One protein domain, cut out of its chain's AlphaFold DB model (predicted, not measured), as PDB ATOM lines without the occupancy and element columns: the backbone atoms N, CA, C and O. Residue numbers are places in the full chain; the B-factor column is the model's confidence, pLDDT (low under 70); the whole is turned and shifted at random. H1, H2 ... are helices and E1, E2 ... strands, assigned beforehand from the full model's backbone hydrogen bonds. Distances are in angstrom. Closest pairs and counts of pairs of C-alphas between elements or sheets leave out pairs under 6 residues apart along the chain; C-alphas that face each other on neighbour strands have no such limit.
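AT A GLANCE: This is residues 187 to 194 and 211 to 349 of the 486 residues of the protein "U3 small nucleolar RNA-associated protein 25" of Anthurium amnicola (UniProt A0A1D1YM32). A small antiparallel sheet of three strands, E1, E2 and E3, stands near the beginning of one long helix, H4, with the shorter helix H3 between them, packed on the first part of H4 and grazing the sheet. H4 is the long spine of a loose model; H2 and H1 are near it at neighbouring residues, Asn 312 and His 313, and after H4 the small helix H5 folds back at a steep tilt of 58 degrees, opposite ways. The printed part has 147 residues, with five named helices and three named strands in the order H1 E1 E2 H2 H3 E3 H4 H5; the sheet's order is E1, E2, E3, and the class is mostly helix. The whole is loose, with a radius of gyration of the C-alphas of 19.0 A, and elongated, spanning 64 by 39 by 29 A.

IN THESE COORDINATES: Find C-alpha 214 at (56.041, -31.879, -12.310), where E1 begins; it runs to residue 218, 12.5 A. E2, residues 221 to 228, covers 17.3 A and bends by 59 degrees at residue 224. E3 is residues 283 to 285, 6.3 A. H3 takes residues 269 to 278, 14.2 A. Look for H4 from C-alpha 300 at (49.282, -54.434, -3.787) to C-alpha 330 at (28.243, -52.713, -43.177), 44.7 A. H2 is residues 247 to 259, 18.2 A; H1, residues 188 to 194, and H5, residues 335 to 341, are 10.0 A each.

HOW THE PARTS SIT: Start at the hairpin of E1 and E2, antiparallel at 146 degrees, where N 216 and O 226 are 2.9 A apart, within hydrogen-bond range. On the other side of E2, E3 is its antiparallel neighbour at 157 degrees, with N 284 and O 227 at 2.9 A. H3 only grazes the sheet, with residues 269 to 277. H3 touches H4, at residues 301 to 309 alone of H4; the closest C-alphas, of Phe 274 and Ala 305, are 4.5 A apart, at a steep tilt of 38 degrees, the same way. Close to H4 but not clearly touching it are H2, C-alphas of Leu 249 and Asn 312 at 7.5 A; H1, Phe 189 and His 313 at 7.7 A; and H5, Leu 328 and Thr 335 at 6.9 A. H2 and H3 are apart. In the five helices every O i to N i+4 pair is within hydrogen-bond range.

THE WHOLE: The C-alphas farthest apart, of Tyr 292 and Asp 333, are 65.6 A apart; residues 290 to 297 and 329 to 334 stand free. Residues 195 to 210 are not printed, and C-alphas 194 and 211 are 23.9 A apart across this cut. The links E2 to H2 and E3 to H4 are long. The mean pLDDT of the printed part is 76.3; look for values under 70 at residues 211 to 212, 217 to 224, 230 to 241, 288 to 299 and 331 to 344.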
ATOM      1  N   SER A 187      37.446 -38.759 -24.418       70.44
ATOM      2  CA  SER A 187      38.066 -39.591 -23.387       70.44
ATOM      3  C   SER A 187      39.586 -39.447 -23.462       70.44
ATOM      4  O   SER A 187      40.158 -39.449 -24.551       70.44
ATOM      5  N   THR A 188      40.266 -39.422 -22.314       79.88
ATOM      6  CA  THR A 188      41.745 -39.389 -22.221       79.88
ATOM      7  C   THR A 188      42.446 -40.447 -23.085       79.88
ATOM      8  O   THR A 188      43.534 -40.220 -23.610       79.88
ATOM      9  N   PHE A 189      41.811 -41.606 -23.276       84.06
ATOM     10  CA  PHE A 189      42.273 -42.634 -24.208       84.06
ATOM     11  C   PHE A 189      42.208 -42.183 -25.670       84.06
ATOM     12  O   PHE A 189      43.138 -42.471 -26.417       84.06
ATOM     13  N   HIS A 190      41.118 -41.543 -26.098       81.88
ATOM     14  CA  HIS A 190      40.968 -41.093 -27.481       81.88
ATOM     15  C   HIS A 190      41.966 -39.979 -27.790       81.88
ATOM     16  O   HIS A 190      42.619 -40.030 -28.826       81.88
ATOM     17  N   ASP A 191      42.179 -39.065 -26.842       82.12
ATOM     18  CA  ASP A 191      43.208 -38.030 -26.953       82.12
ATOM     19  C   ASP A 191      44.610 -38.639 -27.045       82.12
ATOM     20  O   ASP A 191      45.422 -38.209 -27.859       82.12
ATOM     21  N   HIS A 192      44.904 -39.671 -26.248       83.12
ATOM     22  CA  HIS A 192      46.181 -40.379 -26.326       83.12
ATOM     23  C   HIS A 192      46.363 -41.117 -27.660       83.12
ATOM     24  O   HIS A 192      47.428 -41.025 -28.268       83.12
ATOM     25  N   PHE A 193      45.343 -41.853 -28.104       81.56
ATOM     26  CA  PHE A 193      45.418 -42.714 -29.282       81.56
ATOM     27  C   PHE A 193      45.374 -41.926 -30.599       81.56
ATOM     28  O   PHE A 193      46.083 -42.257 -31.545       81.56
ATOM     29  N   GLY A 194      44.557 -40.872 -30.655       77.56
ATOM     30  CA  GLY A 194      44.367 -40.021 -31.829       77.56
ATOM     31  C   GLY A 194      45.405 -38.907 -31.973       77.56
ATOM     32  O   GLY A 194      45.399 -38.198 -32.981       77.56
ATOM     33  N   LYS A 211      62.843 -34.259 -19.478       66.31
ATOM     34  CA  LYS A 211      62.895 -33.922 -18.056       66.31
ATOM     35  C   LYS A 211      61.507 -34.140 -17.474       66.31
ATOM     36  O   LYS A 211      60.520 -33.663 -18.034       66.31
ATOM     37  N   LEU A 212      61.442 -34.857 -16.361       67.56
ATOM     38  CA  LEU A 212      60.225 -34.955 -15.572       67.56
ATOM     39  C   LEU A 212      59.924 -33.543 -15.034       67.56
ATOM     40  O   LEU A 212      60.791 -32.924 -14.419       67.56
ATOM     41  N   LYS A 213      58.760 -32.984 -15.383       70.38
ATOM     42  CA  LYS A 213      58.476 -31.542 -15.238       70.38
ATOM     43  C   LYS A 213      57.721 -31.202 -13.962       70.38
ATOM     44  O   LYS A 213      57.894 -30.106 -13.437       70.38
ATOM     45  N   TRP A 214      56.872 -32.107 -13.486       74.06
ATOM     46  CA  TRP A 214      56.041 -31.879 -12.310       74.06
ATOM     47  C   TRP A 214      56.361 -32.891 -11.220       74.06
ATOM     48  O   TRP A 214      56.650 -34.048 -11.509       74.06
ATOM     49  N   GLU A 215      56.277 -32.444  -9.972       72.56
ATOM     50  CA  GLU A 215      56.426 -33.258  -8.770       72.56
ATOM     51  C   GLU A 215      55.154 -33.149  -7.929       72.56
ATOM     52  O   GLU A 215      54.587 -32.064  -7.788       72.56
ATOM     53  N   MET A 216      54.722 -34.256  -7.331       71.25
ATOM     54  CA  MET A 216      53.594 -34.285  -6.400       71.25
ATOM     55  C   MET A 216      53.918 -35.197  -5.213       71.25
ATOM     56  O   MET A 216      54.526 -36.245  -5.428       71.25
ATOM     57  N   PRO A 217      53.537 -34.848  -3.969       66.19
ATOM     58  CA  PRO A 217      53.682 -35.766  -2.844       66.19
ATOM     59  C   PRO A 217      52.893 -37.052  -3.105       66.19
ATOM     60  O   PRO A 217      51.726 -37.000  -3.499       66.19
ATOM     61  N   ALA A 218      53.522 -38.207  -2.884       66.75
ATOM     62  CA  ALA A 218      52.786 -39.460  -2.906       66.75
ATOM     63  C   ALA A 218      51.815 -39.488  -1.722       66.75
ATOM     64  O   ALA A 218      52.131 -39.049  -0.610       66.75
ATOM     65  N   VAL A 219      50.624 -40.026  -1.952       62.25
ATOM     66  CA  VAL A 219      49.598 -40.086  -0.911       62.25
ATOM     67  C   VAL A 219      50.108 -40.911   0.271       62.25
ATOM     68  O   VAL A 219      50.732 -41.955   0.096       62.25
ATOM     69  N   ASN A 220      49.887 -40.397   1.483       57.69
ATOM     70  CA  ASN A 220      50.328 -40.976   2.757       57.69
ATOM     71  C   ASN A 220      51.855 -41.095   2.960       57.69
ATOM     72  O   ASN A 220      52.286 -41.742   3.913       57.69
ATOM     73  N   SER A 221      52.687 -40.453   2.130       62.12
ATOM     74  CA  SER A 221      54.145 -40.449   2.307       62.12
ATOM     75  C   SER A 221      54.730 -39.060   2.051       62.12
ATOM     76  O   SER A 221      54.879 -38.620   0.916       62.12
ATOM     77  N   SER A 222      55.105 -38.365   3.129       57.34
ATOM     78  CA  SER A 222      55.673 -37.009   3.070       57.34
ATOM     79  C   SER A 222      57.075 -36.945   2.451       57.34
ATOM     80  O   SER A 222      57.519 -35.869   2.056       57.34
ATOM     81  N   MET A 223      57.776 -38.080   2.362       60.50
ATOM     82  CA  MET A 223      59.157 -38.161   1.869       60.50
ATOM     83  C   MET A 223      59.276 -38.677   0.433       60.50
ATOM     84  O   MET A 223      60.381 -38.708  -0.105       60.50
ATOM     85  N   SER A 224      58.172 -39.084  -0.194       65.56
ATOM     86  CA  SER A 224      58.195 -39.610  -1.556       65.56
ATOM     87  C   SER A 224      57.368 -38.746  -2.495       65.56
ATOM     88  O   SER A 224      56.378 -38.122  -2.110       65.56
ATOM     89  N   LYS A 225      57.819 -38.682  -3.746       72.56
ATOM     90  CA  LYS A 225      57.216 -37.854  -4.781       72.56
ATOM     91  C   LYS A 225      56.909 -38.707  -6.001       72.56
ATOM     92  O   LYS A 225      57.687 -39.592  -6.357       72.56
ATOM     93  N   TRP A 226      55.780 -38.433  -6.631       72.81
ATOM     94  CA  TRP A 226      55.515 -38.843  -8.000       72.81
ATOM     95  C   TRP A 226      55.999 -37.746  -8.922       72.81
ATOM     96  O   TRP A 226      55.795 -36.562  -8.647       72.81
ATOM     97  N   VAL A 227      56.663 -38.154  -9.993       74.38
ATOM     98  CA  VAL A 227      57.211 -37.232 -10.976       74.38
ATOM     99  C   VAL A 227      56.808 -37.723 -12.357       74.38
ATOM    100  O   VAL A 227      56.863 -38.931 -12.607       74.38
ATOM    101  N   GLY A 228      56.406 -36.812 -13.240       72.38
ATOM    102  CA  GLY A 228      55.984 -37.184 -14.586       72.38
ATOM    103  C   GLY A 228      56.195 -36.114 -15.649       72.38
ATOM    104  O   GLY A 228      56.738 -35.032 -15.399       72.38
ATOM    105  N   THR A 229      55.795 -36.446 -16.875       70.06
ATOM    106  CA  THR A 229      55.936 -35.585 -18.058       70.06
ATOM    107  C   THR A 229      54.686 -34.720 -18.311       70.06
ATOM    108  O   THR A 229      53.574 -35.053 -17.896       70.06
ATOM    109  N   GLY A 230      54.879 -33.563 -18.965       67.69
ATOM    110  CA  GLY A 230      53.824 -32.604 -19.358       67.69
ATOM    111  C   GLY A 230      53.333 -31.653 -18.246       67.69
ATOM    112  O   GLY A 230      54.070 -31.384 -17.304       67.69
ATOM    113  N   GLU A 231      52.117 -31.103 -18.370       64.12
ATOM    114  CA  GLU A 231      51.466 -30.218 -17.374       64.12
ATOM    115  C   GLU A 231      50.732 -30.994 -16.259       64.12
ATOM    116  O   GLU A 231      50.256 -32.098 -16.494       64.12
ATOM    117  N   SER A 232      50.619 -30.457 -15.043       56.06
ATOM    118  CA  SER A 232      49.906 -31.147 -13.951       56.06
ATOM    119  C   SER A 232      48.394 -31.211 -14.219       56.06
ATOM    120  O   SER A 232      47.758 -30.177 -14.393       56.06
ATOM    121  N   PHE A 233      47.819 -32.417 -14.221       61.22
ATOM    122  CA  PHE A 233      46.442 -32.707 -14.658       61.22
ATOM    123  C   PHE A 233      45.425 -32.813 -13.512       61.22
ATOM    124  O   PHE A 233      44.281 -33.185 -13.738       61.22
ATOM    125  N   MET A 234      45.789 -32.481 -12.267       54.12
ATOM    126  CA  MET A 234      44.850 -32.604 -11.134       54.12
ATOM    127  C   MET A 234      43.624 -31.675 -11.226       54.12
ATOM    128  O   MET A 234      42.697 -31.836 -10.438       54.12
ATOM    129  N   LYS A 235      43.602 -30.716 -12.163       48.22
ATOM    130  CA  LYS A 235      42.406 -29.908 -12.451       48.22
ATOM    131  C   LYS A 235      41.417 -30.603 -13.395       48.22
ATOM    132  O   LYS A 235      40.236 -30.291 -13.311       48.22
ATOM    133  N   ASP A 236      41.880 -31.583 -14.171       47.59
ATOM    134  CA  ASP A 236      41.113 -32.305 -15.194       47.59
ATOM    135  C   ASP A 236      41.000 -33.795 -14.834       47.59
ATOM    136  O   ASP A 236      41.102 -34.678 -15.684       47.59
ATOM    137  N   ILE A 237      40.851 -34.113 -13.542       53.88
ATOM    138  CA  ILE A 237      40.419 -35.460 -13.165       53.88
ATOM    139  C   ILE A 237      38.997 -35.574 -13.697       53.88
ATOM    140  O   ILE A 237      38.115 -34.883 -13.182       53.88
ATOM    141  N   ASP A 238      38.816 -36.408 -14.725       52.12
ATOM    142  CA  ASP A 238      37.512 -36.788 -15.262       52.12
ATOM    143  C   ASP A 238      36.532 -36.904 -14.095       52.12
ATOM    144  O   ASP A 238      36.676 -37.762 -13.218       52.12
ATOM    145  N   SER A 239      35.570 -35.979 -14.050       52.97
ATOM    146  CA  SER A 239      34.496 -35.983 -13.051       52.97
ATOM    147  C   SER A 239      33.507 -37.126 -13.301       52.97
ATOM    148  O   SER A 239      32.492 -37.230 -12.615       52.97
ATOM    149  N   ASP A 240      33.805 -37.966 -14.291       60.62
ATOM    150  CA  ASP A 240      33.064 -39.158 -14.624       60.62
ATOM    151  C   ASP A 240      33.169 -40.185 -13.490       60.62
ATOM    152  O   ASP A 240      34.247 -40.442 -12.941       60.62
ATOM    153  N   GLY A 241      32.035 -40.779 -13.115       65.19
ATOM    154  CA  GLY A 241      31.934 -41.657 -11.941       65.19
ATOM    155  C   GLY A 241      32.823 -42.904 -12.024       65.19
ATOM    156  O   GLY A 241      33.107 -43.534 -11.005       65.19
ATOM    157  N   GLN A 242      33.275 -43.247 -13.234       71.75
ATOM    158  CA  GLN A 242      34.049 -44.433 -13.578       71.75
ATOM    159  C   GLN A 242      35.530 -44.125 -13.862       71.75
ATOM    160  O   GLN A 242      36.299 -45.055 -14.102       71.75
ATOM    161  N   TYR A 243      35.967 -42.860 -13.812       79.81
ATOM    162  CA  TYR A 243      37.370 -42.456 -14.006       79.81
ATOM    163  C   TYR A 243      38.007 -42.937 -15.327       79.81
ATOM    164  O   TYR A 243      39.202 -43.236 -15.365       79.81
ATOM    165  N   GLY A 244      37.220 -43.073 -16.401       81.62
ATOM    166  CA  GLY A 244      37.688 -43.581 -17.698       81.62
ATOM    167  C   GLY A 244      37.873 -45.107 -17.777       81.62
ATOM    168  O   GLY A 244      38.438 -45.612 -18.756       81.62
ATOM    169  N   LEU A 245      37.416 -45.859 -16.767       87.69
ATOM    170  CA  LEU A 245      37.336 -47.322 -16.798       87.69
ATOM    171  C   LEU A 245      36.079 -47.800 -17.516       87.69
ATOM    172  O   LEU A 245      34.998 -47.247 -17.340       87.69
ATOM    173  N   LEU A 246      36.191 -48.940 -18.199       89.06
ATOM    174  CA  LEU A 246      35.010 -49.695 -18.609       89.06
ATOM    175  C   LEU A 246      34.168 -50.072 -17.380       89.06
ATOM    176  O   LEU A 246      34.691 -50.613 -16.400       89.06
ATOM    177  N   LEU A 247      32.850 -49.881 -17.459       89.94
ATOM    178  CA  LEU A 247      31.926 -50.095 -16.339       89.94
ATOM    179  C   LEU A 247      32.053 -51.492 -15.699       89.94
ATOM    180  O   LEU A 247      32.006 -51.639 -14.476       89.94
ATOM    181  N   LYS A 248      32.260 -52.531 -16.520       90.25
ATOM    182  CA  LYS A 248      32.469 -53.918 -16.061       90.25
ATOM    183  C   LYS A 248      33.748 -54.055 -15.216       90.25
ATOM    184  O   LYS A 248      33.720 -54.741 -14.196       90.25
ATOM    185  N   LEU A 249      34.835 -53.381 -15.607       91.88
ATOM    186  CA  LEU A 249      36.099 -53.356 -14.860       91.88
ATOM    187  C   LEU A 249      35.949 -52.580 -13.551       91.88
ATOM    188  O   LEU A 249      36.328 -53.092 -12.499       91.88
ATOM    189  N   TYR A 250      35.340 -51.393 -13.606       92.50
ATOM    190  CA  TYR A 250      35.102 -50.555 -12.430       92.50
ATOM    191  C   TYR A 250      34.306 -51.304 -11.354       92.50
ATOM    192  O   TYR A 250      34.758 -51.428 -10.216       92.50
ATOM    193  N   ASN A 251      33.162 -51.885 -11.729       92.44
ATOM    194  CA  ASN A 251      32.301 -52.613 -10.796       92.44
ATOM    195  C   ASN A 251      32.998 -53.833 -10.180       92.44
ATOM    196  O   ASN A 251      32.781 -54.145  -9.011       92.44
ATOM    197  N   HIS A 252      33.814 -54.549 -10.959       92.94
ATOM    198  CA  HIS A 252      34.585 -55.686 -10.454       92.94
ATOM    199  C   HIS A 252      35.672 -55.239  -9.478       92.94
ATOM    200  O   HIS A 252      35.814 -55.815  -8.400       92.94
ATOM    201  N   TRP A 253      36.402 -54.176  -9.816       92.62
ATOM    202  CA  TRP A 253      37.468 -53.658  -8.968       92.62
ATOM    203  C   TRP A 253      36.939 -53.075  -7.654       92.62
ATOM    204  O   TRP A 253      37.510 -53.345  -6.597       92.62
ATOM    205  N   LEU A 254      35.807 -52.365  -7.704       92.00
ATOM    206  CA  LEU A 254      35.116 -51.854  -6.522       92.00
ATOM    207  C   LEU A 254      34.708 -52.995  -5.580       92.00
ATOM    208  O   LEU A 254      35.062 -52.971  -4.405       92.00
ATOM    209  N   LYS A 255      34.074 -54.052  -6.108       91.69
ATOM    210  CA  LYS A 255      33.708 -55.245  -5.320       91.69
ATOM    211  C   LYS A 255      34.921 -55.918  -4.679       91.69
ATOM    212  O   LYS A 255      34.853 -56.343  -3.531       91.69
ATOM    213  N   MET A 256      36.030 -56.022  -5.410       89.25
ATOM    214  CA  MET A 256      37.282 -56.582  -4.889       89.25
ATOM    215  C   MET A 256      37.858 -55.736  -3.746       89.25
ATOM    216  O   MET A 256      38.368 -56.288  -2.772       89.25
ATOM    217  N   TYR A 257      37.765 -54.409  -3.851       88.50
ATOM    218  CA  TYR A 257      38.217 -53.493  -2.807       88.50
ATOM    219  C   TYR A 257      37.337 -53.570  -1.554       88.50
ATOM    220  O   TYR A 257      37.856 -53.715  -0.446       88.50
ATOM    221  N   GLU A 258      36.016 -53.571  -1.718       89.75
ATOM    222  CA  GLU A 258      35.061 -53.739  -0.616       89.75
ATOM    223  C   GLU A 258      35.241 -55.095   0.083       89.75
ATOM    224  O   GLU A 258      35.288 -55.162   1.311       89.75
ATOM    225  N   ALA A 259      35.442 -56.175  -0.682       87.88
ATOM    226  CA  ALA A 259      35.712 -57.509  -0.140       87.88
ATOM    227  C   ALA A 259      37.021 -57.581   0.667       87.88
ATOM    228  O   ALA A 259      37.150 -58.417   1.559       87.88
ATOM    229  N   SER A 260      37.982 -56.696   0.385       83.44
ATOM    230  CA  SER A 260      39.217 -56.562   1.168       83.44
ATOM    231  C   SER A 260      39.066 -55.705   2.435       83.44
ATOM    232  O   SER A 260      40.037 -55.523   3.166       83.44
ATOM    233  N   GLY A 261      37.858 -55.201   2.719       81.88
ATOM    234  CA  GLY A 261      37.554 -54.369   3.887       81.88
ATOM    235  C   GLY A 261      37.780 -52.869   3.674       81.88
ATOM    236  O   GLY A 261      37.771 -52.111   4.643       81.88
ATOM    237  N   GLY A 262      37.994 -52.424   2.431       82.25
ATOM    238  CA  GLY A 262      38.135 -51.008   2.101       82.25
ATOM    239  C   GLY A 262      36.787 -50.280   2.123       82.25
ATOM    240  O   GLY A 262      35.829 -50.737   1.508       82.25
ATOM    241  N   SER A 263      36.711 -49.138   2.810       78.56
ATOM    242  CA  SER A 263      35.462 -48.369   2.970       78.56
ATOM    243  C   SER A 263      35.309 -47.203   1.991       78.56
ATOM    244  O   SER A 263      34.193 -46.805   1.684       78.56
ATOM    245  N   ASP A 264      36.421 -46.633   1.517       85.44
ATOM    246  CA  ASP A 264      36.424 -45.506   0.582       85.44
ATOM    247  C   ASP A 264      37.358 -45.809  -0.593       85.44
ATOM    248  O   ASP A 264      38.582 -45.666  -0.510       85.44
ATOM    249  N   PHE A 265      36.776 -46.322  -1.679       85.31
ATOM    250  CA  PHE A 265      37.514 -46.623  -2.906       85.31
ATOM    251  C   PHE A 265      37.946 -45.340  -3.613       85.31
ATOM    252  O   PHE A 265      39.038 -45.278  -4.182       85.31
ATOM    253  N   HIS A 266      37.128 -44.291  -3.528       83.00
ATOM    254  CA  HIS A 266      37.428 -43.024  -4.160       83.00
ATOM    255  C   HIS A 266      38.662 -42.407  -3.505       83.00
ATOM    256  O   HIS A 266      39.613 -42.125  -4.211       83.00
ATOM    257  N   SER A 267      38.795 -42.279  -2.188       81.50
ATOM    258  CA  SER A 267      40.051 -41.741  -1.616       81.50
ATOM    259  C   SER A 267      41.244 -42.714  -1.617       81.50
ATOM    260  O   SER A 267      42.341 -42.331  -1.207       81.50
ATOM    261  N   SER A 268      41.071 -43.944  -2.111       84.06
ATOM    262  CA  SER A 268      42.108 -44.976  -2.064       84.06
ATOM    263  C   SER A 268      43.361 -44.634  -2.884       84.06
ATOM    264  O   SER A 268      43.298 -44.047  -3.970       84.06
ATOM    265  N   MET A 269      44.521 -45.083  -2.389       81.00
ATOM    266  CA  MET A 269      45.814 -44.909  -3.067       81.00
ATOM    267  C   MET A 269      45.834 -45.571  -4.452       81.00
ATOM    268  O   MET A 269      46.374 -45.002  -5.399       81.00
ATOM    269  N   GLN A 270      45.210 -46.746  -4.586       87.19
ATOM    270  CA  GLN A 270      45.126 -47.467  -5.858       87.19
ATOM    271  C   GLN A 270      44.326 -46.683  -6.911       87.19
ATOM    272  O   GLN A 270      44.762 -46.569  -8.054       87.19
ATOM    273  N   ARG A 271      43.202 -46.059  -6.526       88.94
ATOM    274  CA  ARG A 271      42.391 -45.240  -7.436       88.94
ATOM    275  C   ARG A 271      43.167 -44.010  -7.884       88.94
ATOM    276  O   ARG A 271      43.222 -43.718  -9.072       88.94
ATOM    277  N   GLN A 272      43.801 -43.309  -6.948       85.56
ATOM    278  CA  GLN A 272      44.574 -42.107  -7.262       85.56
ATOM    279  C   GLN A 272      45.763 -42.409  -8.178       85.56
ATOM    280  O   GLN A 272      45.973 -41.689  -9.151       85.56
ATOM    281  N   PHE A 273      46.510 -43.486  -7.913       87.12
ATOM    282  CA  PHE A 273      47.612 -43.894  -8.785       87.12
ATOM    283  C   PHE A 273      47.114 -44.334 -10.169       87.12
ATOM    284  O   PHE A 273      47.748 -44.026 -11.178       87.12
ATOM    285  N   PHE A 274      45.951 -44.990 -10.241       91.06
ATOM    286  CA  PHE A 274      45.315 -45.336 -11.511       91.06
ATOM    287  C   PHE A 274      44.971 -44.088 -12.326       91.06
ATOM    288  O   PHE A 274      45.257 -44.068 -13.517       91.06
ATOM    289  N   SER A 275      44.443 -43.026 -11.704       88.19
ATOM    290  CA  SER A 275      44.182 -41.757 -12.400       88.19
ATOM    291  C   SER A 275      45.449 -41.167 -13.023       88.19
ATOM    292  O   SER A 275      45.381 -40.598 -14.109       88.19
ATOM    293  N   LEU A 276      46.618 -41.345 -12.391       86.62
ATOM    294  CA  LEU A 276      47.881 -40.961 -13.021       86.62
ATOM    295  C   LEU A 276      48.154 -41.810 -14.259       86.62
ATOM    296  O   LEU A 276      48.459 -41.263 -15.314       86.62
ATOM    297  N   CYS A 277      48.036 -43.134 -14.145       89.69
ATOM    298  CA  CYS A 277      48.284 -44.041 -15.265       89.69
ATOM    299  C   CYS A 277      47.334 -43.734 -16.434       89.69
ATOM    300  O   CYS A 277      47.765 -43.627 -17.577       89.69
ATOM    301  N   ASN A 278      46.056 -43.483 -16.134       89.62
ATOM    302  CA  ASN A 278      45.027 -43.162 -17.119       89.62
ATOM    303  C   ASN A 278      45.225 -41.800 -17.808       89.62
ATOM    304  O   ASN A 278      44.601 -41.544 -18.829       89.62
ATOM    305  N   SER A 279      46.125 -40.948 -17.304       85.75
ATOM    306  CA  SER A 279      46.537 -39.723 -18.001       85.75
ATOM    307  C   SER A 279      47.519 -39.968 -19.159       85.75
ATOM    308  O   SER A 279      47.895 -39.012 -19.835       85.75
ATOM    309  N   TYR A 280      47.955 -41.219 -19.381       86.69
ATOM    310  CA  TYR A 280      48.896 -41.625 -20.437       86.69
ATOM    311  C   TYR A 280      50.235 -40.871 -20.419       86.69
ATOM    312  O   TYR A 280      50.831 -40.569 -21.456       86.69
ATOM    313  N   ARG A 281      50.718 -40.555 -19.216       83.25
ATOM    314  CA  ARG A 281      51.996 -39.872 -18.984       83.25
ATOM    315  C   ARG A 281      53.026 -40.822 -18.403       83.25
ATOM    316  O   ARG A 281      52.688 -41.803 -17.745       83.25
ATOM    317  N   ASP A 282      54.292 -40.460 -18.577       85.69
ATOM    318  CA  ASP A 282      55.391 -41.175 -17.939       85.69
ATOM    319  C   ASP A 282      55.360 -40.892 -16.432       85.69
ATOM    320  O   ASP A 282      55.261 -39.733 -16.019       85.69
ATOM    321  N   ILE A 283      55.447 -41.943 -15.613       85.75
ATOM    322  CA  ILE A 283      55.369 -41.853 -14.150       85.75
ATOM    323  C   ILE A 283      56.575 -42.557 -13.541       85.75
ATOM    324  O   ILE A 283      56.801 -43.745 -13.771       85.75
ATOM    325  N   MET A 284      57.305 -41.846 -12.684       85.94
ATOM    326  CA  MET A 284      58.308 -42.442 -11.808       85.94
ATOM    327  C   MET A 284      57.756 -42.551 -10.385       85.94
ATOM    328  O   MET A 284      57.485 -41.544  -9.727       85.94
ATOM    329  N   HIS A 285      57.609 -43.784  -9.900       82.88
ATOM    330  CA  HIS A 285      57.135 -44.075  -8.550       82.88
ATOM    331  C   HIS A 285      58.288 -44.533  -7.646       82.88
ATOM    332  O   HIS A 285      58.699 -45.691  -7.680       82.88
ATOM    333  N   GLY A 286      58.799 -43.620  -6.816       76.62
ATOM    334  CA  GLY A 286      59.897 -43.888  -5.876       76.62
ATOM    335  C   GLY A 286      59.467 -44.350  -4.478       76.62
ATOM    336  O   GLY A 286      60.320 -44.496  -3.610       76.62
ATOM    337  N   ASN A 287      58.170 -44.561  -4.225       71.81
ATOM    338  CA  ASN A 287      57.635 -44.884  -2.893       71.81
ATOM    339  C   ASN A 287      57.506 -46.397  -2.653       71.81
ATOM    340  O   ASN A 287      56.500 -46.870  -2.126       71.81
ATOM    341  N   LYS A 288      58.511 -47.177  -3.056       68.81
ATOM    342  CA  LYS A 288      58.525 -48.608  -2.743       68.81
ATOM    343  C   LYS A 288      59.005 -48.789  -1.309       68.81
ATOM    344  O   LYS A 288      60.118 -48.372  -0.981       68.81
ATOM    345  N   LYS A 289      58.185 -49.408  -0.452       65.12
ATOM    346  CA  LYS A 289      58.615 -49.710   0.916       65.12
ATOM    347  C   LYS A 289      59.858 -50.607   0.878       65.12
ATOM    348  O   LYS A 289      59.903 -51.545   0.075       65.12
ATOM    349  N   PRO A 290      60.868 -50.344   1.727       56.75
ATOM    350  CA  PRO A 290      62.025 -51.218   1.814       56.75
ATOM    351  C   PRO A 290      61.586 -52.646   2.140       56.75
ATOM    352  O   PRO A 290      60.719 -52.856   2.989       56.75
ATOM    353  N   PHE A 291      62.192 -53.626   1.472       59.34
ATOM    354  CA  PHE A 291      61.765 -55.030   1.515       59.34
ATOM    355  C   PHE A 291      61.755 -55.647   2.925       59.34
ATOM    356  O   PHE A 291      61.017 -56.597   3.154       59.34
ATOM    357  N   TYR A 292      62.522 -55.083   3.861       55.44
ATOM    358  CA  TYR A 292      62.607 -55.481   5.273       55.44
ATOM    359  C   TYR A 292      61.538 -54.850   6.190       55.44
ATOM    360  O   TYR A 292      61.522 -55.136   7.380       55.44
ATOM    361  N   LEU A 293      60.672 -53.961   5.689       55.66
ATOM    362  CA  LEU A 293      59.570 -53.343   6.457       55.66
ATOM    363  C   LEU A 293      58.195 -53.833   5.981       55.66
ATOM    364  O   LEU A 293      57.188 -53.129   6.102       55.66
ATOM    365  N   LYS A 294      58.157 -55.001   5.341       54.31
ATOM    366  CA  LYS A 294      57.013 -55.423   4.546       54.31
ATOM    367  C   LYS A 294      55.853 -55.890   5.429       54.31
ATOM    368  O   LYS A 294      55.845 -57.004   5.930       54.31
ATOM    369  N   GLY A 295      54.811 -55.067   5.520       52.44
ATOM    370  CA  GLY A 295      53.449 -55.565   5.715       52.44
ATOM    371  C   GLY A 295      52.912 -56.132   4.395       52.44
ATOM    372  O   GLY A 295      53.222 -55.607   3.324       52.44
ATOM    373  N   ALA A 296      52.097 -57.188   4.445       47.88
ATOM    374  CA  ALA A 296      51.578 -57.884   3.258       47.88
ATOM    375  C   ALA A 296      50.746 -57.003   2.293       47.88
ATOM    376  O   ALA A 296      50.551 -57.383   1.142       47.88
ATOM    377  N   GLN A 297      50.268 -55.837   2.737       50.97
ATOM    378  CA  GLN A 297      49.251 -55.038   2.035       50.97
ATOM    379  C   GLN A 297      49.808 -53.838   1.240       50.97
ATOM    380  O   GLN A 297      49.185 -53.399   0.277       50.97
ATOM    381  N   GLU A 298      51.015 -53.383   1.588       51.56
ATOM    382  CA  GLU A 298      51.771 -52.259   1.007       51.56
ATOM    383  C   GLU A 298      51.673 -52.034  -0.512       51.56
ATOM    384  O   GLU A 298      51.092 -51.085  -1.038       51.56
ATOM    385  N   ASP A 299      52.302 -52.973  -1.222       63.88
ATOM    386  CA  ASP A 299      52.610 -52.870  -2.650       63.88
ATOM    387  C   ASP A 299      51.437 -53.287  -3.548       63.88
ATOM    388  O   ASP A 299      51.484 -53.067  -4.760       63.88
ATOM    389  N   SER A 300      50.395 -53.915  -2.985       74.25
ATOM    390  CA  SER A 300      49.282 -54.434  -3.787       74.25
ATOM    391  C   SER A 300      48.469 -53.301  -4.405       74.25
ATOM    392  O   SER A 300      48.060 -53.411  -5.549       74.25
ATOM    393  N   SER A 301      48.287 -52.190  -3.691       83.19
ATOM    394  CA  SER A 301      47.460 -51.070  -4.154       83.19
ATOM    395  C   SER A 301      48.004 -50.411  -5.431       83.19
ATOM    396  O   SER A 301      47.275 -50.204  -6.400       83.19
ATOM    397  N   ILE A 302      49.309 -50.125  -5.468       87.25
ATOM    398  CA  ILE A 302      49.982 -49.558  -6.644       87.25
ATOM    399  C   ILE A 302      50.061 -50.590  -7.775       87.25
ATOM    400  O   ILE A 302      49.875 -50.233  -8.937       87.25
ATOM    401  N   MET A 303      50.300 -51.865  -7.436       89.56
ATOM    402  CA  MET A 303      50.263 -52.967  -8.399       89.56
ATOM    403  C   MET A 303      48.918 -53.052  -9.112       89.56
ATOM    404  O   MET A 303      48.870 -53.105 -10.340       89.56
ATOM    405  N   ASP A 304      47.831 -52.984  -8.354       92.12
ATOM    406  CA  ASP A 304      46.481 -53.053  -8.896       92.12
ATOM    407  C   ASP A 304      46.191 -51.904  -9.844       92.12
ATOM    408  O   ASP A 304      45.601 -52.111 -10.898       92.12
ATOM    409  N   ALA A 305      46.650 -50.706  -9.497       92.31
ATOM    410  CA  ALA A 305      46.433 -49.513 -10.288       92.31
ATOM    411  C   ALA A 305      47.053 -49.609 -11.693       92.31
ATOM    412  O   ALA A 305      46.355 -49.381 -12.684       92.31
ATOM    413  N   TYR A 306      48.335 -49.983 -11.811       93.88
ATOM    414  CA  TYR A 306      48.956 -50.097 -13.138       93.88
ATOM    415  C   TYR A 306      48.477 -51.335 -13.911       93.88
ATOM    416  O   TYR A 306      48.376 -51.279 -15.137       93.88
ATOM    417  N   ILE A 307      48.139 -52.439 -13.228       95.94
ATOM    418  CA  ILE A 307      47.551 -53.619 -13.883       95.94
ATOM    419  C   ILE A 307      46.169 -53.267 -14.437       95.94
ATOM    420  O   ILE A 307      45.867 -53.589 -15.584       95.94
ATOM    421  N   MET A 308      45.343 -52.570 -13.655       95.50
ATOM    422  CA  MET A 308      44.012 -52.153 -14.081       95.50
ATOM    423  C   MET A 308      44.080 -51.196 -15.275       95.50
ATOM    424  O   MET A 308      43.309 -51.348 -16.219       95.50
ATOM    425  N   HIS A 309      45.034 -50.260 -15.282       95.12
ATOM    426  CA  HIS A 309      45.282 -49.401 -16.441       95.12
ATOM    427  C   HIS A 309      45.655 -50.209 -17.688       95.12
ATOM    428  O   HIS A 309      45.056 -50.001 -18.742       95.12
ATOM    429  N   ALA A 310      46.563 -51.180 -17.563       96.50
ATOM    430  CA  ALA A 310      46.933 -52.057 -18.669       96.50
ATOM    431  C   ALA A 310      45.731 -52.847 -19.221       96.50
ATOM    432  O   ALA A 310      45.535 -52.896 -20.436       96.50
ATOM    433  N   ILE A 311      44.906 -53.439 -18.347       95.69
ATOM    434  CA  ILE A 311      43.698 -54.181 -18.751       95.69
ATOM    435  C   ILE A 311      42.704 -53.245 -19.449       95.69
ATOM    436  O   ILE A 311      42.213 -53.569 -20.530       95.69
ATOM    437  N   ASN A 312      42.438 -52.071 -18.865       94.94
ATOM    438  CA  ASN A 312      41.529 -51.079 -19.436       94.94
ATOM    439  C   ASN A 312      41.990 -50.633 -20.827       94.94
ATOM    440  O   ASN A 312      41.190 -50.608 -21.759       94.94
ATOM    441  N   HIS A 313      43.285 -50.347 -20.989       93.56
ATOM    442  CA  HIS A 313      43.862 -49.945 -22.267       93.56
ATOM    443  C   HIS A 313      43.688 -51.028 -23.342       93.56
ATOM    444  O   HIS A 313      43.196 -50.743 -24.435       93.56
ATOM    445  N   VAL A 314      44.003 -52.288 -23.018       94.06
ATOM    446  CA  VAL A 314      43.819 -53.424 -23.938       94.06
ATOM    447  C   VAL A 314      42.350 -53.606 -24.324       94.06
ATOM    448  O   VAL A 314      42.043 -53.792 -25.502       94.06
ATOM    449  N   PHE A 315      41.424 -53.536 -23.364       93.44
ATOM    450  CA  PHE A 315      40.000 -53.725 -23.646       93.44
ATOM    451  C   PHE A 315      39.408 -52.569 -24.456       93.44
ATOM    452  O   PHE A 315      38.643 -52.824 -25.383       93.44
ATOM    453  N   ARG A 316      39.799 -51.318 -24.178       92.00
ATOM    454  CA  ARG A 316      39.380 -50.156 -24.976       92.00
ATOM    455  C   ARG A 316      39.868 -50.259 -26.420       92.00
ATOM    456  O   ARG A 316      39.059 -50.104 -27.329       92.00
ATOM    457  N   MET A 317      41.140 -50.607 -26.631       90.25
ATOM    458  CA  MET A 317      41.684 -50.857 -27.974       90.25
ATOM    459  C   MET A 317      40.907 -51.953 -28.704       90.25
ATOM    460  O   MET A 317      40.523 -51.783 -29.857       90.25
ATOM    461  N   ARG A 318      40.632 -53.076 -28.030       89.81
ATOM    462  CA  ARG A 318      39.880 -54.183 -28.627       89.81
ATOM    463  C   ARG A 318      38.458 -53.773 -29.010       89.81
ATOM    464  O   ARG A 318      38.002 -54.124 -30.094       89.81
ATOM    465  N   ASN A 319      37.762 -53.057 -28.130       91.06
ATOM    466  CA  ASN A 319      36.403 -52.588 -28.394       91.06
ATOM    467  C   ASN A 319      36.373 -51.600 -29.567       91.06
ATOM    468  O   ASN A 319      35.464 -51.685 -30.389       91.06
ATOM    469  N   LEU A 320      37.376 -50.719 -29.672       89.75
ATOM    470  CA  LEU A 320      37.525 -49.799 -30.799       89.75
ATOM    471  C   LEU A 320      37.672 -50.558 -32.122       89.75
ATOM    472  O   LEU A 320      36.889 -50.315 -33.036       89.75
ATOM    473  N   VAL A 321      38.586 -51.533 -32.177       89.88
ATOM    474  CA  VAL A 321      38.802 -52.371 -33.370       89.88
ATOM    475  C   VAL A 321      37.527 -53.105 -33.772       89.88
ATOM    476  O   VAL A 321      37.113 -53.035 -34.920       89.88
ATOM    477  N   ILE A 322      36.832 -53.736 -32.821       90.00
ATOM    478  CA  ILE A 322      35.572 -54.441 -33.108       90.00
ATOM    479  C   ILE A 322      34.497 -53.477 -33.637       90.00
ATOM    480  O   ILE A 322      33.776 -53.813 -34.577       90.00
ATOM    481  N   LYS A 323      34.379 -52.281 -33.044       89.75
ATOM    482  CA  LYS A 323      33.421 -51.252 -33.477       89.75
ATOM    483  C   LYS A 323      33.723 -50.800 -34.906       89.75
ATOM    484  O   LYS A 323      32.808 -50.693 -35.720       89.75
ATOM    485  N   ASN A 324      34.993 -50.566 -35.212       88.69
ATOM    486  CA  ASN A 324      35.446 -50.119 -36.520       88.69
ATOM    487  C   ASN A 324      35.316 -51.210 -37.591       88.69
ATOM    488  O   ASN A 324      34.732 -50.944 -38.640       88.69
ATOM    489  N   ASP A 325      35.719 -52.445 -37.299       88.50
ATOM    490  CA  ASP A 325      35.534 -53.602 -38.184       88.50
ATOM    491  C   ASP A 325      34.045 -53.833 -38.498       88.50
ATOM    492  O   ASP A 325      33.662 -54.069 -39.646       88.50
ATOM    493  N   GLY A 326      33.176 -53.694 -37.491       88.50
ATOM    494  CA  GLY A 326      31.728 -53.779 -37.671       88.50
ATOM    495  C   GLY A 326      31.178 -52.690 -38.598       88.50
ATOM    496  O   GLY A 326      30.311 -52.980 -39.422       88.50
ATOM    497  N   ARG A 327      31.701 -51.459 -38.529       85.75
ATOM    498  CA  ARG A 327      31.333 -50.372 -39.457       85.75
ATOM    499  C   ARG A 327      31.825 -50.652 -40.874       85.75
ATOM    500  O   ARG A 327      31.058 -50.480 -41.814       85.75
ATOM    501  N   LEU A 328      33.058 -51.138 -41.018       82.81
ATOM    502  CA  LEU A 328      33.637 -51.497 -42.315       82.81
ATOM    503  C   LEU A 328      32.864 -52.630 -43.001       82.81
ATOM    504  O   LEU A 328      32.679 -52.585 -44.210       82.81
ATOM    505  N   SER A 329      32.352 -53.603 -42.241       82.31
ATOM    506  CA  SER A 329      31.548 -54.707 -42.792       82.31
ATOM    507  C   SER A 329      30.152 -54.308 -43.291       82.31
ATOM    508  O   SER A 329      29.557 -55.048 -44.068       82.31
ATOM    509  N   LYS A 330      29.605 -53.169 -42.839       79.88
ATOM    510  CA  LYS A 330      28.243 -52.713 -43.177       79.88
ATOM    511  C   LYS A 330      28.205 -51.746 -44.371       79.88
ATOM    512  O   LYS A 330      27.152 -51.591 -44.975       79.88
ATOM    513  N   ASP A 331      29.339 -51.132 -44.716       66.81
ATOM    514  CA  ASP A 331      29.459 -50.010 -45.662       66.81
ATOM    515  C   ASP A 331      30.359 -50.358 -46.878       66.81
ATOM    516  O   ASP A 331      31.226 -49.560 -47.244       66.81
ATOM    517  N   GLU A 332      30.177 -51.526 -47.519       60.56
ATOM    518  CA  GLU A 332      31.019 -52.003 -48.649       60.56
ATOM    519  C   GLU A 332      31.088 -51.017 -49.842       60.56
ATOM    520  O   GLU A 332      32.139 -50.868 -50.465       60.56
ATOM    521  N   ASP A 333      30.014 -50.266 -50.116       55.69
ATOM    522  CA  ASP A 333      29.937 -49.354 -51.272       55.69
ATOM    523  C   ASP A 333      30.546 -47.956 -51.020       55.69
ATOM    524  O   ASP A 333      30.875 -47.240 -51.964       55.69
ATOM    525  N   SER A 334      30.744 -47.556 -49.756       55.75
ATOM    526  CA  SER A 334      31.366 -46.263 -49.383       55.75
ATOM    527  C   SER A 334      32.800 -46.407 -48.863       55.75
ATOM    528  O   SER A 334      33.449 -45.417 -48.502       55.75
ATOM    529  N   THR A 335      33.309 -47.643 -48.808       55.50
ATOM    530  CA  THR A 335      34.606 -47.947 -48.201       55.50
ATOM    531  C   THR A 335      35.753 -47.354 -49.013       55.50
ATOM    532  O   THR A 335      36.704 -46.867 -48.418       55.50
ATOM    533  N   GLN A 336      35.674 -47.313 -50.350       54.94
ATOM    534  CA  GLN A 336      36.770 -46.775 -51.169       54.94
ATOM    535  C   GLN A 336      36.986 -45.263 -50.979       54.94
ATOM    536  O   GLN A 336      38.132 -44.850 -50.832       54.94
ATOM    537  N   GLU A 337      35.935 -44.440 -50.885       53.84
ATOM    538  CA  GLU A 337      36.084 -42.995 -50.614       53.84
ATOM    539  C   GLU A 337      36.534 -42.700 -49.174       53.84
ATOM    540  O   GLU A 337      37.389 -41.839 -48.955       53.84
ATOM    541  N   LYS A 338      36.030 -43.443 -48.177       53.94
ATOM    542  CA  LYS A 338      36.435 -43.274 -46.767       53.94
ATOM    543  C   LYS A 338      37.862 -43.775 -46.501       53.94
ATOM    544  O   LYS A 338      38.598 -43.158 -45.733       53.94
ATOM    545  N   LEU A 339      38.294 -44.846 -47.171       56.94
ATOM    546  CA  LEU A 339      39.675 -45.343 -47.105       56.94
ATOM    547  C   LEU A 339      40.674 -44.380 -47.761       56.94
ATOM    548  O   LEU A 339      41.805 -44.287 -47.290       56.94
ATOM    549  N   LEU A 340      40.264 -43.631 -48.794       51.84
ATOM    550  CA  LEU A 340      41.091 -42.593 -49.428       51.84
ATOM    551  C   LEU A 340      41.352 -41.397 -48.495       51.84
ATOM    552  O   LEU A 340      42.438 -40.823 -48.540       51.84
ATOM    553  N   HIS A 341      40.411 -41.069 -47.600       52.22
ATOM    554  CA  HIS A 341      40.631 -40.091 -46.524       52.22
ATOM    555  C   HIS A 341      41.348 -40.671 -45.292       52.22
ATOM    556  O   HIS A 341      41.823 -39.909 -44.454       52.22
ATOM    557  N   GLY A 342      41.505 -41.998 -45.219       51.66
ATOM    558  CA  GLY A 342      42.631 -42.713 -44.610       51.66
ATOM    559  C   GLY A 342      42.878 -42.580 -43.106       51.66
ATOM    560  O   GLY A 342      43.749 -43.291 -42.611       51.66
ATOM    561  N   ILE A 343      42.188 -41.702 -42.380       56.00
ATOM    562  CA  ILE A 343      42.489 -41.379 -40.973       56.00
ATOM    563  C   ILE A 343      41.562 -42.133 -40.005       56.00
ATOM    564  O   ILE A 343      42.013 -42.541 -38.938       56.00
ATOM    565  N   ASP A 344      40.318 -42.413 -40.398       65.81
ATOM    566  CA  ASP A 344      39.262 -42.831 -39.458       65.81
ATOM    567  C   ASP A 344      39.412 -44.257 -38.887       65.81
ATOM    568  O   ASP A 344      38.830 -44.563 -37.847       65.81
ATOM    569  N   PHE A 345      40.203 -45.127 -39.527       74.31
ATOM    570  CA  PHE A 345      40.328 -46.552 -39.168       74.31
ATOM    571  C   PHE A 345      41.785 -47.011 -38.968       74.31
ATOM    572  O   PHE A 345      42.156 -48.132 -39.306       74.31
ATOM    573  N   ARG A 346      42.651 -46.135 -38.442       78.25
ATOM    574  CA  ARG A 346      44.058 -46.461 -38.117       78.25
ATOM    575  C   ARG A 346      44.224 -47.020 -36.703       78.25
ATOM    576  O   ARG A 346      45.087 -46.590 -35.943       78.25
ATOM    577  N   ASP A 347      43.372 -47.961 -36.329       83.75
ATOM    578  CA  ASP A 347      43.324 -48.556 -34.992       83.75
ATOM    579  C   ASP A 347      44.102 -49.878 -34.864       83.75
ATOM    580  O   ASP A 347      44.414 -50.325 -33.753       83.75
ATOM    581  N   GLN A 348      44.476 -50.482 -35.992       81.56
ATOM    582  CA  GLN A 348      45.270 -51.706 -36.047       81.56
ATOM    583  C   GLN A 348      46.756 -51.408 -36.297       81.56
ATOM    584  O   GLN A 348      47.124 -50.597 -37.143       81.56
ATOM    585  N   GLY A 349      47.628 -52.092 -35.552       80.56
ATOM    586  CA  GLY A 349      49.079 -52.062 -35.765       80.56
ATOM    587  C   GLY A 349      49.573 -53.363 -36.393       80.56
ATOM    588  O   GLY A 349      48.840 -54.349 -36.421       80.56
TER     589      GLY A 349